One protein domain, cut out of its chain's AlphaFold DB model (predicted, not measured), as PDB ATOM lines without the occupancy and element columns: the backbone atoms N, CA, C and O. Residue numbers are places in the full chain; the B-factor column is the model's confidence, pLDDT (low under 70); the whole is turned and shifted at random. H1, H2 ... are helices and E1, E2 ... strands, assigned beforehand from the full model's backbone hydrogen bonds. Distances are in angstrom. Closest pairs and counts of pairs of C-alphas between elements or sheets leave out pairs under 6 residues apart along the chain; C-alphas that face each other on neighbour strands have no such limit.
ATOM      1  N   PHE A  69     233.231 213.115 201.336       76.25
ATOM      2  CA  PHE A  69     232.471 214.351 201.169       76.25
ATOM      3  C   PHE A  69     233.402 215.451 200.680       76.25
ATOM      4  O   PHE A  69     234.534 215.551 201.146       76.25
ATOM      5  N   THR A  70     232.915 216.283 199.769       77.94
ATOM      6  CA  THR A  70     233.548 217.563 199.456       77.94
ATOM      7  C   THR A  70     232.502 218.655 199.574       77.94
ATOM      8  O   THR A  70     231.347 218.463 199.195       77.94
ATOM      9  N   SER A  71     232.892 219.796 200.113       79.25
ATOM     10  CA  SER A  71     232.046 220.976 200.164       79.25
ATOM     11  C   SER A  71     232.619 222.053 199.263       79.25
ATOM     12  O   SER A  71     233.833 222.231 199.178       79.25
ATOM     13  N   GLN A  72     231.730 222.746 198.571       79.31
ATOM     14  CA  GLN A  72     232.022 223.959 197.837       79.31
ATOM     15  C   GLN A  72     231.089 225.037 198.379       79.31
ATOM     16  O   GLN A  72     229.870 224.853 198.411       79.31
ATOM     17  N   CYS A  73     231.686 226.116 198.873       78.50
ATOM     18  CA  CYS A  73     230.978 227.284 199.366       78.50
ATOM     19  C   CYS A  73     231.378 228.471 198.508       78.50
ATOM     20  O   CYS A  73     232.522 228.918 198.596       78.50
ATOM     21  N   ASP A  74     230.437 228.971 197.717       80.31
ATOM     22  CA  ASP A  74     230.646 230.168 196.912       80.31
ATOM     23  C   ASP A  74     229.905 231.341 197.561       80.31
ATOM     24  O   ASP A  74     228.693 231.302 197.793       80.31
ATOM     25  N   THR A  75     230.660 232.387 197.883       75.38
ATOM     26  CA  THR A  75     230.148 233.600 198.521       75.38
ATOM     27  C   THR A  75     230.224 234.747 197.537       75.38
ATOM     28  O   THR A  75     231.317 235.099 197.090       75.38
ATOM     29  N   SER A  76     229.086 235.349 197.215       71.69
ATOM     30  CA  SER A  76     229.025 236.546 196.380       71.69
ATOM     31  C   SER A  76     228.468 237.724 197.163       71.69
ATOM     32  O   SER A  76     227.578 237.587 197.998       71.69
ATOM     33  N   GLU A  77     228.977 238.914 196.885       66.69
ATOM     34  CA  GLU A  77     228.377 240.153 197.365       66.69
ATOM     35  C   GLU A  77     227.554 240.743 196.226       66.69
ATOM     36  O   GLU A  77     228.036 240.866 195.097       66.69
ATOM     37  N   VAL A  78     226.288 241.061 196.495       66.12
ATOM     38  CA  VAL A  78     225.379 241.602 195.480       66.12
ATOM     39  C   VAL A  78     224.869 242.952 195.959       66.12
ATOM     40  O   VAL A  78     224.282 243.077 197.037       66.12
ATOM     41  N   VAL A  79     225.100 243.979 195.142       61.72
ATOM     42  CA  VAL A  79     224.586 245.327 195.389       61.72
ATOM     43  C   VAL A  79     223.136 245.386 194.926       61.72
ATOM     44  O   VAL A  79     222.828 245.185 193.750       61.72
ATOM     45  N   PHE A  80     222.230 245.695 195.849       61.38
ATOM     46  CA  PHE A  80     220.807 245.832 195.555       61.38
ATOM     47  C   PHE A  80     220.499 247.221 194.982       61.38
ATOM     48  O   PHE A  80     220.021 248.105 195.690       61.38
ATOM     49  N   SER A  81     220.759 247.416 193.688       55.91
ATOM     50  CA  SER A  81     220.409 248.656 192.980       55.91
ATOM     51  C   SER A  81     218.891 248.781 192.827       55.91
ATOM     52  O   SER A  81     218.278 248.073 192.026       55.91
ATOM     53  N   HIS A  82     218.286 249.711 193.565       60.66
ATOM     54  CA  HIS A  82     216.858 250.012 193.477       60.66
ATOM     55  C   HIS A  82     216.580 250.956 192.300       60.66
ATOM     56  O   HIS A  82     216.269 252.137 192.463       60.66
ATOM     57  N   ASP A  83     216.655 250.422 191.083       57.03
ATOM     58  CA  ASP A  83     215.957 251.017 189.948       57.03
ATOM     59  C   ASP A  83     214.455 250.918 190.259       57.03
ATOM     60  O   ASP A  83     213.865 249.841 190.227       57.03
ATOM     61  N   GLY A  84     213.835 252.048 190.601       57.56
ATOM     62  CA  GLY A  84     212.430 252.181 190.990       57.56
ATOM     63  C   GLY A  84     211.372 251.591 190.037       57.56
ATOM     64  O   GLY A  84     210.184 251.752 190.321       57.56
ATOM     65  N   SER A  85     211.746 250.972 188.910       55.00
ATOM     66  CA  SER A  85     210.842 250.649 187.803       55.00
ATOM     67  C   SER A  85     210.653 249.163 187.469       55.00
ATOM     68  O   SER A  85     209.676 248.849 186.786       55.00
ATOM     69  N   LEU A  86     211.484 248.229 187.960       62.00
ATOM     70  CA  LEU A  86     211.412 246.816 187.542       62.00
ATOM     71  C   LEU A  86     211.380 245.822 188.706       62.00
ATOM     72  O   LEU A  86     212.169 245.898 189.639       62.00
ATOM     73  N   SER A  87     210.476 244.840 188.626       68.25
ATOM     74  CA  SER A  87     210.526 243.682 189.520       68.25
ATOM     75  C   SER A  87     211.721 242.807 189.155       68.25
ATOM     76  O   SER A  87     211.862 242.433 187.990       68.25
ATOM     77  N   TYR A  88     212.553 242.467 190.134       74.00
ATOM     78  CA  TYR A  88     213.646 241.515 189.962       74.00
ATOM     79  C   TYR A  88     213.608 240.443 191.053       74.00
ATOM     80  O   TYR A  88     213.140 240.669 192.173       74.00
ATOM     81  N   GLU A  89     214.065 239.250 190.684       75.19
ATOM     82  CA  GLU A  89     214.188 238.080 191.547       75.19
ATOM     83  C   GLU A  89     215.666 237.709 191.630       75.19
ATOM     84  O   GLU A  89     216.329 237.585 190.603       75.19
ATOM     85  N   GLN A  90     216.181 237.577 192.850       77.06
ATOM     86  CA  GLN A  90     217.577 237.263 193.128       77.06
ATOM     87  C   GLN A  90     217.646 236.111 194.126       77.06
ATOM     88  O   GLN A  90     216.994 236.150 195.171       77.06
ATOM     89  N   GLU A  91     218.463 235.107 193.834       80.50
ATOM     90  CA  GLU A  91     218.746 234.028 194.777       80.50
ATOM     91  C   GLU A  91     219.741 234.532 195.833       80.50
ATOM     92  O   GLU A  91     220.841 234.983 195.510       80.50
ATOM     93  N   LEU A  92     219.316 234.520 197.097       79.00
ATOM     94  CA  LEU A  92     220.127 234.913 198.254       79.00
ATOM     95  C   LEU A  92     220.882 233.732 198.855       79.00
ATOM     96  O   LEU A  92     221.927 233.914 199.473       79.00
ATOM     97  N   PHE A  93     220.322 232.537 198.729       85.50
ATOM     98  CA  PHE A  93     220.856 231.328 199.328       85.50
ATOM     99  C   PHE A  93     220.395 230.135 198.505       85.50
ATOM    100  O   PHE A  93     219.210 230.051 198.185       85.50
ATOM    101  N   SER A  94     221.302 229.213 198.212       87.94
ATOM    102  CA  SER A  94     221.000 227.947 197.551       87.94
ATOM    103  C   SER A  94     221.888 226.849 198.091       87.94
ATOM    104  O   SER A  94     223.101 227.029 198.204       87.94
ATOM    105  N   VAL A  95     221.304 225.692 198.375       87.69
ATOM    106  CA  VAL A  95     222.040 224.493 198.766       87.69
ATOM    107  C   VAL A  95     221.588 223.312 197.928       87.69
ATOM    108  O   VAL A  95     220.399 222.998 197.847       87.69
ATOM    109  N   SER A  96     222.563 222.614 197.353       84.38
ATOM    110  CA  SER A  96     222.352 221.403 196.565       84.38
ATOM    111  C   SER A  96     223.381 220.320 196.898       84.38
ATOM    112  O   SER A  96     224.464 220.590 197.426       84.38
ATOM    113  N   SER A  97     223.033 219.067 196.600       80.38
ATOM    114  CA  SER A  97     223.926 217.914 196.723       80.38
ATOM    115  C   SER A  97     224.036 217.172 195.391       80.38
ATOM    116  O   SER A  97     223.037 216.868 194.738       80.38
ATOM    117  N   SER A  98     225.261 216.842 194.999       74.00
ATOM    118  CA  SER A  98     225.569 216.101 193.773       74.00
ATOM    119  C   SER A  98     226.583 214.990 194.044       74.00
ATOM    120  O   SER A  98     227.215 214.945 195.100       74.00
ATOM    121  N   LEU A  99     226.714 214.052 193.110       73.31
ATOM    122  CA  LEU A  99     227.750 213.020 193.150       73.31
ATOM    123  C   LEU A  99     228.976 213.495 192.361       73.31
ATOM    124  O   LEU A  99     228.823 214.148 191.332       73.31
ATOM    125  N   TYR A 100     230.179 213.144 192.815       65.44
ATOM    126  CA  TYR A 100     231.430 213.424 192.097       65.44
ATOM    127  C   TYR A 100     232.382 212.219 192.124       65.44
ATOM    128  O   TYR A 100     232.259 211.337 192.979       65.44
ATOM    129  N   ASN A 101     233.334 212.188 191.189       64.62
ATOM    130  CA  ASN A 101     234.390 211.179 191.137       64.62
ATOM    131  C   ASN A 101     235.604 211.632 191.965       64.62
ATOM    132  O   ASN A 101     236.120 212.732 191.780       64.62
ATOM    133  N   VAL A 102     236.063 210.781 192.879       62.28
ATOM    134  CA  VAL A 102     237.176 211.059 193.798       62.28
ATOM    135  C   VAL A 102     238.525 211.106 193.069       62.28
ATOM    136  O   VAL A 102     239.401 211.865 193.479       62.28
ATOM    137  N   ASP A 103     238.681 210.377 191.958       60.56
ATOM    138  CA  ASP A 103     239.934 210.343 191.184       60.56
ATOM    139  C   ASP A 103     240.164 211.611 190.340       60.56
ATOM    140  O   ASP A 103     241.264 211.845 189.838       60.56
ATOM    141  N   GLY A 104     239.134 212.450 190.202       56.81
ATOM    142  CA  GLY A 104     239.157 213.682 189.424       56.81
ATOM    143  C   GLY A 104     238.210 214.718 190.026       56.81
ATOM    144  O   GLY A 104     237.115 214.905 189.505       56.81
ATOM    145  N   PRO A 105     238.595 215.425 191.107       51.06
ATOM    146  CA  PRO A 105     237.713 216.386 191.778       51.06
ATOM    147  C   PRO A 105     237.327 217.583 190.892       51.06
ATOM    148  O   PRO A 105     236.306 218.224 191.146       51.06
ATOM    149  N   ASN A 106     238.107 217.851 189.839       52.53
ATOM    150  CA  ASN A 106     237.849 218.893 188.841       52.53
ATOM    151  C   ASN A 106     237.246 218.344 187.540       52.53
ATOM    152  O   ASN A 106     237.045 219.122 186.611       52.53
ATOM    153  N   ASP A 107     237.035 217.029 187.440       47.50
ATOM    154  CA  ASP A 107     236.500 216.432 186.225       47.50
ATOM    155  C   ASP A 107     234.986 216.635 186.196       47.50
ATOM    156  O   ASP A 107     234.276 216.418 187.184       47.50
ATOM    157  N   ASP A 108     234.532 217.137 185.058       47.25
ATOM    158  CA  ASP A 108     233.160 217.528 184.788       47.25
ATOM    159  C   ASP A 108     232.210 216.364 185.123       47.25
ATOM    160  O   ASP A 108     232.484 215.201 184.808       47.25
ATOM    161  N   THR A 109     231.048 216.652 185.714       46.72
ATOM    162  CA  THR A 109     230.016 215.656 186.089       46.72
ATOM    163  C   THR A 109     229.451 214.861 184.895       46.72
ATOM    164  O   THR A 109     228.561 214.027 185.061       46.72
ATOM    165  N   SER A 110     229.969 215.091 183.684       40.88
ATOM    166  CA  SER A 110     229.450 214.621 182.405       40.88
ATOM    167  C   SER A 110     230.128 213.364 181.836       40.88
ATOM    168  O   SER A 110     229.585 212.777 180.896       40.88
ATOM    169  N   ILE A 111     231.259 212.878 182.376       42.94
ATOM    170  CA  ILE A 111     231.985 211.737 181.769       42.94
ATOM    171  C   ILE A 111     232.406 210.680 182.802       42.94
ATOM    172  O   ILE A 111     233.578 210.437 183.062       42.94
ATOM    173  N   GLY A 120     233.292 199.890 189.693       41.16
ATOM    174  CA  GLY A 120     233.942 201.126 190.155       41.16
ATOM    175  C   GLY A 120     233.063 202.088 190.960       41.16
ATOM    176  O   GLY A 120     233.045 203.269 190.643       41.16
ATOM    177  N   TRP A 121     232.326 201.633 191.980       50.47
ATOM    178  CA  TRP A 121     231.729 202.561 192.969       50.47
ATOM    179  C   TRP A 121     232.727 202.983 194.053       50.47
ATOM    180  O   TRP A 121     232.413 203.830 194.890       50.47
ATOM    181  N   GLU A 122     233.925 202.399 194.034       49.84
ATOM    182  CA  GLU A 122     234.958 202.580 195.054       49.84
ATOM    183  C   GLU A 122     235.463 204.034 195.144       49.84
ATOM    184  O   GLU A 122     235.921 204.435 196.209       49.84
ATOM    185  N   ASN A 123     235.256 204.851 194.098       59.47
ATOM    186  CA  ASN A 123     235.759 206.227 193.994       59.47
ATOM    187  C   ASN A 123     234.652 207.268 193.740       59.47
ATOM    188  O   ASN A 123     234.837 208.216 192.980       59.47
ATOM    189  N   THR A 124     233.478 207.112 194.359       65.81
ATOM    190  CA  THR A 124     232.398 208.118 194.293       65.81
ATOM    191  C   THR A 124     232.178 208.798 195.642       65.81
ATOM    192  O   THR A 124     232.159 208.144 196.685       65.81
ATOM    193  N   GLY A 125     232.023 210.122 195.627       70.69
ATOM    194  CA  GLY A 125     231.760 210.940 196.809       70.69
ATOM    195  C   GLY A 125     230.533 211.835 196.638       70.69
ATOM    196  O   GLY A 125     229.979 211.956 195.543       70.69
ATOM    197  N   ILE A 126     230.114 212.478 197.729       76.19
ATOM    198  CA  ILE A 126     229.033 213.474 197.721       76.19
ATOM    199  C   ILE A 126     229.628 214.879 197.782       76.19
ATOM    200  O   ILE A 126     230.433 215.184 198.664       76.19
ATOM    201  N   ARG A 127     229.221 215.734 196.845       80.50
ATOM    202  CA  ARG A 127     229.539 217.156 196.820       80.50
ATOM    203  C   ARG A 127     228.350 217.955 197.320       80.50
ATOM    204  O   ARG A 127     227.256 217.840 196.777       80.50
ATOM    205  N   PHE A 128     228.590 218.792 198.316       82.56
ATOM    206  CA  PHE A 128     227.656 219.824 198.739       82.56
ATOM    207  C   PHE A 128     228.054 221.141 198.098       82.56
ATOM    208  O   PHE A 128     229.204 221.550 198.238       82.56
ATOM    209  N   ASN A 129     227.121 221.780 197.399       82.81
ATOM    210  CA  ASN A 129     227.314 223.125 196.883       82.81
ATOM    211  C   ASN A 129     226.379 224.073 197.632       82.81
ATOM    212  O   ASN A 129     225.158 223.895 197.586       82.81
ATOM    213  N   ALA A 130     226.959 225.026 198.351       83.00
ATOM    214  CA  ALA A 130     226.245 226.065 199.068       83.00
ATOM    215  C   ALA A 130     226.653 227.414 198.483       83.00
ATOM    216  O   ALA A 130     227.825 227.783 198.506       83.00
ATOM    217  N   THR A 131     225.679 228.153 197.976       83.25
ATOM    218  CA  THR A 131     225.884 229.501 197.457       83.25
ATOM    219  C   THR A 131     225.091 230.471 198.308       83.25
ATOM    220  O   THR A 131     223.943 230.198 198.672       83.25
ATOM    221  N   TYR A 132     225.703 231.591 198.667       81.00
ATOM    222  CA  TYR A 132     224.982 232.658 199.339       81.00
ATOM    223  C   TYR A 132     225.457 234.028 198.890       81.00
ATOM    224  O   TYR A 132     226.645 234.267 198.674       81.00
ATOM    225  N   SER A 133     224.481 234.920 198.755       74.31
ATOM    226  CA  SER A 133     224.678 236.297 198.340       74.31
ATOM    227  C   SER A 133     224.408 237.240 199.503       74.31
ATOM    228  O   SER A 133     223.317 237.217 200.075       74.31
ATOM    229  N   ILE A 134     225.385 238.080 199.844       66.25
ATOM    230  CA  ILE A 134     225.237 239.085 200.902       66.25
ATOM    231  C   ILE A 134     224.736 240.399 200.280       66.25
ATOM    232  O   ILE A 134     225.370 240.913 199.355       66.25
ATOM    233  N   PRO A 135     223.621 240.963 200.781       62.28
ATOM    234  CA  PRO A 135     223.171 242.304 200.432       62.28
ATOM    235  C   PRO A 135     224.147 243.382 200.875       62.28
ATOM    236  O   PRO A 135     224.300 243.619 202.073       62.28
ATOM    237  N   LEU A 136     224.740 244.094 199.917       58.09
ATOM    238  CA  LEU A 136     225.416 245.356 200.204       58.09
ATOM    239  C   LEU A 136     224.407 246.509 200.161       58.09
ATOM    240  O   LEU A 136     223.601 246.618 199.231       58.09
ATOM    241  N   GLN A 137     224.448 247.361 201.187       55.44
ATOM    242  CA  GLN A 137     223.634 248.570 201.263       55.44
ATOM    243  C   GLN A 137     224.215 249.633 200.318       55.44
ATOM    244  O   GLN A 137     225.432 249.771 200.195       55.44
ATOM    245  N   GLU A 138     223.345 250.373 199.628       49.00
ATOM    246  CA  GLU A 138     223.732 251.418 198.676       49.00
ATOM    247  C   GLU A 138     224.497 252.537 199.412       49.00
ATOM    248  O   GLU A 138     223.910 253.382 200.088       49.00
ATOM    249  N   GLY A 139     225.832 252.467 199.353       48.56
ATOM    250  CA  GLY A 139     226.754 253.333 200.094       48.56
ATOM    251  C   GLY A 139     228.194 252.807 200.203       48.56
ATOM    252  O   GLY A 139     229.103 253.625 200.285       48.56
ATOM    253  N   ASP A 140     228.407 251.487 200.121       45.59
ATOM    254  CA  ASP A 140     229.733 250.842 200.272       45.59
ATOM    255  C   ASP A 140     230.353 250.349 198.943       45.59
ATOM    256  O   ASP A 140     231.250 249.510 198.923       45.59
ATOM    257  N   ASP A 155     220.552 216.492 185.901       32.25
ATOM    258  CA  ASP A 155     220.615 215.336 186.795       32.25
ATOM    259  C   ASP A 155     221.701 214.325 186.366       32.25
ATOM    260  O   ASP A 155     221.678 213.837 185.225       32.25
ATOM    261  N   PRO A 156     222.606 213.898 187.271       41.75
ATOM    262  CA  PRO A 156     223.563 212.842 186.978       41.75
ATOM    263  C   PRO A 156     222.858 211.479 186.891       41.75
ATOM    264  O   PRO A 156     222.618 210.757 187.857       41.75
ATOM    265  N   TYR A 157     222.530 211.149 185.652       32.50
ATOM    266  CA  TYR A 157     221.992 209.907 185.123       32.50
ATOM    267  C   TYR A 157     223.046 208.788 185.100       32.50
ATOM    268  O   TYR A 157     223.984 208.921 184.331       32.50
ATOM    269  N   ILE A 158     222.871 207.640 185.790       38.34
ATOM    270  CA  ILE A 158     223.540 206.346 185.450       38.34
ATOM    271  C   ILE A 158     222.775 205.109 185.998       38.34
ATOM    272  O   ILE A 158     221.966 205.176 186.917       38.34
ATOM    273  N   GLN A 159     222.947 203.974 185.303       30.52
ATOM    274  CA  GLN A 159     222.295 202.663 185.468       30.52
ATOM    275  C   GLN A 159     222.931 201.755 186.523       30.52
ATOM    276  O   GLN A 159     224.124 201.492 186.472       30.52
ATOM    277  N   GLY A 160     222.085 201.212 187.404       39.94
ATOM    278  CA  GLY A 160     222.365 200.133 188.353       39.94
ATOM    279  C   GLY A 160     221.110 199.818 189.178       39.94
ATOM    280  O   GLY A 160     220.299 200.712 189.423       39.94
ATOM    281  N   ILE A 161     220.913 198.554 189.562       40.44
ATOM    282  CA  ILE A 161     219.864 198.148 190.509       40.44
ATOM    283  C   ILE A 161     220.462 198.307 191.909       40.44
ATOM    284  O   ILE A 161     221.320 197.524 192.299       40.44
ATOM    285  N   GLY A 162     220.042 199.348 192.629       54.22
ATOM    286  CA  GLY A 162     220.542 199.671 193.967       54.22
ATOM    287  C   GLY A 162     221.872 200.431 193.957       54.22
ATOM    288  O   GLY A 162     222.914 199.878 193.621       54.22
ATOM    289  N   SER A 163     221.856 201.697 194.373       63.09
ATOM    290  CA  SER A 163     223.078 202.476 194.633       63.09
ATOM    291  C   SER A 163     223.320 202.549 196.136       63.09
ATOM    292  O   SER A 163     222.356 202.676 196.886       63.09
ATOM    293  N   THR A 164     224.578 202.459 196.582       68.94
ATOM    294  CA  THR A 164     224.966 202.677 197.989       68.94
ATOM    295  C   THR A 164     225.109 204.158 198.304       68.94
ATOM    296  O   THR A 164     224.566 204.612 199.303       68.94
ATOM    297  N   VAL A 165     225.779 204.930 197.445       74.44
ATOM    298  CA  VAL A 165     226.023 206.370 197.653       74.44
ATOM    299  C   VAL A 165     224.847 207.218 197.166       74.44
ATOM    300  O   VAL A 165     224.514 208.232 197.772       74.44
ATOM    301  N   GLY A 166     224.149 206.785 196.116       72.88
ATOM    302  CA  GLY A 166     223.042 207.552 195.557       72.88
ATOM    303  C   GLY A 166     221.860 207.712 196.521       72.88
ATOM    304  O   GLY A 166     221.251 208.776 196.551       72.88
ATOM    305  N   GLY A 167     221.553 206.713 197.358       78.12
ATOM    306  CA  GLY A 167     220.510 206.866 198.381       78.12
ATOM    307  C   GLY A 167     220.878 207.908 199.444       78.12
ATOM    308  O   GLY A 167     220.015 208.666 199.881       78.12
ATOM    309  N   PHE A 168     222.168 208.022 199.789       82.88
ATOM    310  CA  PHE A 168     222.656 209.106 200.646       82.88
ATOM    311  C   PHE A 168     222.573 210.464 199.957       82.88
ATOM    312  O   PHE A 168     222.190 211.429 200.610       82.88
ATOM    313  N   GLN A 169     222.887 210.560 198.661       83.00
ATOM    314  CA  GLN A 169     222.738 211.817 197.925       83.00
ATOM    315  C   GLN A 169     221.272 212.254 197.861       83.00
ATOM    316  O   GLN A 169     220.994 213.420 198.135       83.00
ATOM    317  N   TYR A 170     220.346 211.326 197.610       81.75
ATOM    318  CA  TYR A 170     218.910 211.602 197.620       81.75
ATOM    319  C   TYR A 170     218.429 212.067 199.004       81.75
ATOM    320  O   TYR A 170     217.773 213.104 199.127       81.75
ATOM    321  N   ALA A 171     218.813 211.357 200.070       85.44
ATOM    322  CA  ALA A 171     218.510 211.771 201.441       85.44
ATOM    323  C   ALA A 171     219.109 213.145 201.774       85.44
ATOM    324  O   ALA A 171     218.440 213.979 202.378       85.44
ATOM    325  N   ALA A 172     220.338 213.413 201.335       85.81
ATOM    326  CA  ALA A 172     220.996 214.697 201.519       85.81
ATOM    327  C   ALA A 172     220.277 215.822 200.756       85.81
ATOM    328  O   ALA A 172     220.056 216.886 201.328       85.81
ATOM    329  N   SER A 173     219.836 215.586 199.515       85.19
ATOM    330  CA  SER A 173     219.033 216.567 198.773       85.19
ATOM    331  C   SER A 173     217.689 216.827 199.446       85.19
ATOM    332  O   SER A 173     217.226 217.959 199.463       85.19
ATOM    333  N   TYR A 174     217.088 215.810 200.070       86.19
ATOM    334  CA  TYR A 174     215.828 215.963 200.792       86.19
ATOM    335  C   TYR A 174     215.992 216.734 202.112       86.19
ATOM    336  O   TYR A 174     215.129 217.528 202.480       86.19
ATOM    337  N   LEU A 175     217.094 216.511 202.834       87.81
ATOM    338  CA  LEU A 175     217.366 217.172 204.113       87.81
ATOM    339  C   LEU A 175     217.856 218.613 203.953       87.81
ATOM    340  O   LEU A 175     217.507 219.466 204.769       87.81
ATOM    341  N   PHE A 176     218.682 218.872 202.939       89.88
ATOM    342  CA  PHE A 176     219.432 220.123 202.809       89.88
ATOM    343  C   PHE A 176     219.059 220.953 201.586       89.88
ATOM    344  O   PHE A 176     219.358 222.147 201.564       89.88
ATOM    345  N   GLY A 177     218.399 220.348 200.593       88.31
ATOM    346  CA  GLY A 177     217.935 221.034 199.393       88.31
ATOM    347  C   GLY A 177     217.030 222.195 199.769       88.31
ATOM    348  O   GLY A 177     215.916 222.008 200.266       88.31
ATOM    349  N   SER A 178     217.542 223.406 199.599       91.44
ATOM    350  CA  SER A 178     216.852 224.611 200.034       91.44
ATOM    351  C   SER A 178     217.349 225.827 199.277       91.44
ATOM    352  O   SER A 178     218.500 225.874 198.850       91.44
ATOM    353  N   SER A 179     216.466 226.802 199.108       89.56
ATOM    354  CA  SER A 179     216.793 228.061 198.457       89.56
ATOM    355  C   SER A 179     215.996 229.218 199.045       89.56
ATOM    356  O   SER A 179     214.922 229.039 199.626       89.56
ATOM    357  N   VAL A 180     216.540 230.423 198.920       87.06
ATOM    358  CA  VAL A 180     215.873 231.669 199.291       87.06
ATOM    359  C   VAL A 180     215.916 232.601 198.102       87.06
ATOM    360  O   VAL A 180     216.983 233.071 197.715       87.06
ATOM    361  N   ASN A 181     214.740 232.908 197.567       86.38
ATOM    362  CA  ASN A 181     214.585 233.868 196.486       86.38
ATOM    363  C   ASN A 181     214.037 235.178 197.036       86.38
ATOM    364  O   ASN A 181     212.935 235.244 197.589       86.38
ATOM    365  N   TYR A 182     214.816 236.234 196.870       79.31
ATOM    366  CA  TYR A 182     214.423 237.592 197.176       79.31
ATOM    367  C   TYR A 182     213.735 238.205 195.967       79.31
ATOM    368  O   TYR A 182     214.309 238.290 194.884       79.31
ATOM    369  N   ARG A 183     212.490 238.635 196.152       80.00
ATOM    370  CA  ARG A 183     211.691 239.304 195.133       80.00
ATOM    371  C   ARG A 183     211.451 240.738 195.545       80.00
ATOM    372  O   ARG A 183     210.856 241.017 196.591       80.00
ATOM    373  N   TRP A 184     211.857 241.636 194.664       73.69
ATOM    374  CA  TRP A 184     211.569 243.049 194.783       73.69
ATOM    375  C   TRP A 184     210.555 243.466 193.719       73.69
ATOM    376  O   TRP A 184     210.592 242.996 192.579       73.69
ATOM    377  N   GLY A 185     209.606 244.318 194.095       74.31
ATOM    378  CA  GLY A 185     208.555 244.812 193.207       74.31
ATOM    379  C   GLY A 185     208.137 246.231 193.575       74.31
ATOM    380  O   GLY A 185     206.987 246.458 193.957       74.31
ATOM    381  N   GLY A 186     209.067 247.186 193.505       72.06
ATOM    382  CA  GLY A 186     208.799 248.580 193.854       72.06
ATOM    383  C   GLY A 186     208.687 248.782 195.365       72.06
ATOM    384  O   GLY A 186     209.641 248.606 196.113       72.06
ATOM    385  N   THR A 187     207.497 249.143 195.847       67.75
ATOM    386  CA  THR A 187     207.241 249.391 197.281       67.75
ATOM    387  C   THR A 187     207.001 248.120 198.100       67.75
ATOM    388  O   THR A 187     206.721 248.205 199.296       67.75
ATOM    389  N   ARG A 188     207.067 246.939 197.472       69.81
ATOM    390  CA  ARG A 188     206.858 245.646 198.127       69.81
ATOM    391  C   ARG A 188     208.107 244.784 198.017       69.81
ATOM    392  O   ARG A 188     208.625 244.569 196.923       69.81
ATOM    393  N   PHE A 189     208.513 244.246 199.158       74.00
ATOM    394  CA  PHE A 189     209.532 243.213 199.277       74.00
ATOM    395  C   PHE A 189     208.864 241.880 199.630       74.00
ATOM    396  O   PHE A 189     207.859 241.841 200.345       74.00
ATOM    397  N   SER A 190     209.417 240.781 199.132       78.88
ATOM    398  CA  SER A 190     209.025 239.431 199.529       78.88
ATOM    399  C   SER A 190     210.234 238.517 199.449       78.88
ATOM    400  O   SER A 190     210.902 238.471 198.425       78.88
ATOM    401  N   ALA A 191     210.476 237.729 200.488       81.56
ATOM    402  CA  ALA A 191     211.422 236.623 200.436       81.56
ATOM    403  C   ALA A 191     210.645 235.306 200.409       81.56
ATOM    404  O   ALA A 191     209.730 235.099 201.208       81.56
ATOM    405  N   VAL A 192     210.975 234.446 199.452       86.69
ATOM    406  CA  VAL A 192     210.381 233.121 199.290       86.69
ATOM    407  C   VAL A 192     211.418 232.099 199.727       86.69
ATOM    408  O   VAL A 192     212.456 231.955 199.089       86.69
ATOM    409  N   PHE A 193     211.123 231.405 200.819       88.75
ATOM    410  CA  PHE A 193     211.961 230.342 201.358       88.75
ATOM    411  C   PHE A 193     211.449 228.995 200.851       88.75
ATOM    412  O   PHE A 193     210.257 228.696 200.960       88.75
ATOM    413  N   ALA A 194     212.351 228.172 200.330       88.88
ATOM    414  CA  ALA A 194     212.100 226.796 199.937       88.88
ATOM    415  C   ALA A 194     213.032 225.862 200.721       88.88
ATOM    416  O   ALA A 194     214.224 226.125 200.852       88.88
ATOM    417  N   GLY A 195     212.491 224.755 201.233       86.25
ATOM    418  CA  GLY A 195     213.248 223.786 202.034       86.25
ATOM    419  C   GLY A 195     213.391 224.165 203.516       86.25
ATOM    420  O   GLY A 195     213.089 225.277 203.948       86.25
ATOM    421  N   SER A 196     213.807 223.200 204.335       87.31
ATOM    422  CA  SER A 196     213.904 223.346 205.795       87.31
ATOM    423  C   SER A 196     215.168 224.083 206.239       87.31
ATOM    424  O   SER A 196     215.095 224.901 207.152       87.31
ATOM    425  N   LEU A 197     216.304 223.821 205.588       88.81
ATOM    426  CA  LEU A 197     217.604 224.375 205.969       88.81
ATOM    427  C   LEU A 197     217.642 225.901 205.809       88.81
ATOM    428  O   LEU A 197     218.002 226.594 206.757       88.81
ATOM    429  N   ALA A 198     217.163 226.432 204.680       87.88
ATOM    430  CA  ALA A 198     217.020 227.873 204.453       87.88
ATOM    431  C   ALA A 198     216.286 228.596 205.600       87.88
ATOM    432  O   ALA A 198     216.716 229.661 206.033       87.88
ATOM    433  N   ASN A 199     215.224 227.992 206.144       87.69
ATOM    434  CA  ASN A 199     214.454 228.565 207.256       87.69
ATOM    435  C   ASN A 199     215.210 228.576 208.597       87.69
ATOM    436  O   ASN A 199     214.811 229.284 209.519       87.69
ATOM    437  N   GLN A 200     216.261 227.767 208.739       88.56
ATOM    438  CA  GLN A 200     217.063 227.689 209.962       88.56
ATOM    439  C   GLN A 200     218.287 228.602 209.905       88.56
ATOM    440  O   GLN A 200     218.666 229.174 210.928       88.56
ATOM    441  N   VAL A 201     218.897 228.730 208.724       87.88
ATOM    442  CA  VAL A 201     220.205 229.384 208.563       87.88
ATOM    443  C   VAL A 201     220.116 230.820 208.064       87.88
ATOM    444  O   VAL A 201     221.018 231.605 208.342       87.88
ATOM    445  N   VAL A 202     219.032 231.187 207.378       86.38
ATOM    446  CA  VAL A 202     218.813 232.553 206.900       86.38
ATOM    447  C   VAL A 202     217.875 233.276 207.857       86.38
ATOM    448  O   VAL A 202     216.711 232.905 208.020       86.38
ATOM    449  N   LYS A 203     218.370 234.347 208.475       83.56
ATOM    450  CA  LYS A 203     217.575 235.263 209.296       83.56
ATOM    451  C   LYS A 203     217.492 236.611 208.602       83.56
ATOM    452  O   LYS A 203     218.505 237.202 208.247       83.56
ATOM    453  N   MET A 204     216.275 237.101 208.395       75.88
ATOM    454  CA  MET A 204     216.065 238.460 207.896       75.88
ATOM    455  C   MET A 204     215.917 239.397 209.087       75.88
ATOM    456  O   MET A 204     214.887 239.376 209.759       75.88
ATOM    457  N   ASP A 205     216.944 240.204 209.349       72.44
ATOM    458  CA  ASP A 205     216.973 241.112 210.499       72.44
ATOM    459  C   ASP A 205     216.049 242.312 210.288       72.44
ATOM    460  O   ASP A 205     215.354 242.746 211.205       72.44
ATOM    461  N   ASN A 206     215.994 242.829 209.059       66.50
ATOM    462  CA  ASN A 206     215.095 243.911 208.683       66.50
ATOM    463  C   ASN A 206     214.608 243.719 207.250       66.50
ATOM    464  O   ASN A 206     215.302 244.027 206.281       66.50
ATOM    465  N   ILE A 207     213.361 243.269 207.112       62.88
ATOM    466  CA  ILE A 207     212.778 242.986 205.796       62.88
ATOM    467  C   ILE A 207     212.695 244.254 204.918       62.88
ATOM    468  O   ILE A 207     212.773 244.170 203.697       62.88
ATOM    469  N   GLY A 208     212.615 245.439 205.539       58.72
ATOM    470  CA  GLY A 208     212.578 246.731 204.847       58.72
ATOM    471  C   GLY A 208     213.931 247.274 204.368       58.72
ATOM    472  O   GLY A 208     213.937 248.128 203.489       58.72
ATOM    473  N   THR A 209     215.059 246.805 204.913       61.00
ATOM    474  CA  THR A 209     216.411 247.204 204.457       61.00
ATOM    475  C   THR A 209     217.106 246.109 203.654       61.00
ATOM    476  O   THR A 209     218.201 246.331 203.149       61.00
ATOM    477  N   GLY A 210     216.489 244.927 203.549       60.56
ATOM    478  CA  GLY A 210     217.080 243.774 202.879       60.56
ATOM    479  C   GLY A 210     218.248 243.152 203.644       60.56
ATOM    480  O   GLY A 210     218.891 242.268 203.098       60.56
ATOM    481  N   GLN A 211     218.525 243.564 204.888       66.31
ATOM    482  CA  GLN A 211     219.595 242.963 205.686       66.31
ATOM    483  C   GLN A 211     219.215 241.540 206.104       66.31
ATOM    484  O   GLN A 211     218.220 241.323 206.809       66.31
ATOM    485  N   ALA A 212     220.026 240.581 205.662       72.12
ATOM    486  CA  ALA A 212     219.928 239.178 206.021       72.12
ATOM    487  C   ALA A 212     221.251 238.715 206.631       72.12
ATOM    488  O   ALA A 212     222.323 238.973 206.082       72.12
ATOM    489  N   THR A 213     221.167 238.009 207.751       77.62
ATOM    490  CA  THR A 213     222.283 237.275 208.338       77.62
ATOM    491  C   THR A 213     222.157 235.808 207.951       77.62
ATOM    492  O   THR A 213     221.124 235.170 208.161       77.62
ATOM    493  N   ILE A 214     223.214 235.278 207.337       82.75
ATOM    494  CA  ILE A 214     223.290 233.887 206.892       82.75
ATOM    495  C   ILE A 214     224.315 233.190 207.778       82.75
ATOM    496  O   ILE A 214     225.474 233.597 207.843       82.75
ATOM    497  N   GLN A 215     223.873 232.167 208.502       83.56
ATOM    498  CA  GLN A 215     224.759 231.303 209.272       83.56
ATOM    499  C   GLN A 215     225.334 230.217 208.357       83.56
ATOM    500  O   GLN A 215     224.603 229.664 207.540       83.56
ATOM    501  N   ASP A 216     226.620 229.894 208.514       81.81
ATOM    502  CA  ASP A 216     227.257 228.818 207.750       81.81
ATOM    503  C   ASP A 216     226.565 227.464 208.040       81.81
ATOM    504  O   ASP A 216     226.577 227.006 209.190       81.81
ATOM    505  N   PRO A 217     225.929 226.821 207.037       84.06
ATOM    506  CA  PRO A 217     225.249 225.541 207.215       84.06
ATOM    507  C   PRO A 217     226.207 224.341 207.223       84.06
ATOM    508  O   PRO A 217     225.757 223.220 207.481       84.06
ATOM    509  N   MET A 218     227.496 224.529 206.910       82.94
ATOM    510  CA  MET A 218     228.391 223.430 206.547       82.94
ATOM    511  C   MET A 218     228.555 222.391 207.658       82.94
ATOM    512  O   MET A 218     228.503 221.190 207.387       82.94
ATOM    513  N   ASP A 219     228.667 222.827 208.912       86.19
ATOM    514  CA  ASP A 219     228.798 221.916 210.054       86.19
ATOM    515  C   ASP A 219     227.581 220.988 210.172       86.19
ATOM    516  O   ASP A 219     227.721 219.769 210.281       86.19
TER     517      ASP A 219
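AT A GLANCE: This is residues 69 to 111, 120 to 140 and 155 to 219 of the 331 residues of an uncharacterized protein of Alternaria alternata (UniProt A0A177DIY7). A long sheet of five strands runs the length of a rod, and over one of its faces follow, from one end to the other, helix H1, the short helix H2 and the small hairpin E6-E7. This hairpin covers only part of the large sheet, making a small, partial sandwich with it. The printed part has 129 residues with two named helices and seven named strands, in the order E1 E2 E3 H1 E4 E5 H2 E6 E7; the large sheet is mixed, in the order E1 E3 E2 E4 E5, and the class is mixed, helices and strands. The whole is loose, with a radius of gyration of the C-alphas of 17.8 A, and spans 55 by 27 by 26 A.

IN THESE COORDINATES: E1, residues 69 to 79, begins at C-alpha 69 (232.471, 214.351, 201.169) and is 32.5 A long. E2, residues 88 to 101, is 36.8 A long and bends by 58 degrees at residue 93. E3, residues 124 to 136, is 38.3 A long. H1, residues 165 to 176, measures 16.1 A and begins at C-alpha 165 (226.023, 206.370, 197.653). E4, residues 178 to 185, measures 22.9 A, and E5, residues 188 to 194, 19.6 A. H2 is residues 196 to 201, E6 residues 202 to 206, and E7 residues 211 to 214, ending at C-alpha 214 (223.290, 233.887, 206.892).

HOW THE PARTS SIT: The large sheet is twisted, its C-alphas up to 7.5 A off their best plane. E1, an edge strand, is parallel to E3, with N 72 and O 128 2.8 A apart. E3 and E2 are antiparallel, with N 96 and O 129 2.9 A apart. E2 and E4 are antiparallel, with N 90 and O 182 2.9 A apart. E4 and E5 form a hairpin, with N 181 and O 192 2.9 A apart. H1 and H2 are on the same face, which makes two layers, helices on one face of a sheet. H1 lies over E2 at a height over the sheet of 7.7 A and runs along the strands; the closest C-alphas of the two are those of Ser 97 and Ser 173, 5.5 A apart. H2 lies over E4 at a height over the sheet of 7.3 A, slantwise to the strands at 55 degrees on the local plane. With residues 175 to 176 alone H1 touches H2, at a steep tilt of 61 degrees; the closest C-alphas, of Phe 176 and Leu 197, are 5.6 A apart. The hairpin E6 and E7 has N 203 and O 213 2.9 A apart, and forms with the large sheet a sandwich, two sheets face to face, the parts that face each other 9.9 A centre to centre. In H1 and H2 every O i to N i+4 pair is within hydrogen-bond range.

THE WHOLE: The two C-alphas farthest apart, of Gly 139 and Ile 161, are 56.4 A apart. Residues 112 to 119 and 141 to 154 are not printed, with 13.7 A and 39.1 A between C-alphas across the cuts. Of the links that are printed whole, E1 to E2 is short and the others are tight. The mean pLDDT of the printed part is 70.6; 53 residues are under 70, among them residues 100 to 111 and 155 to 164.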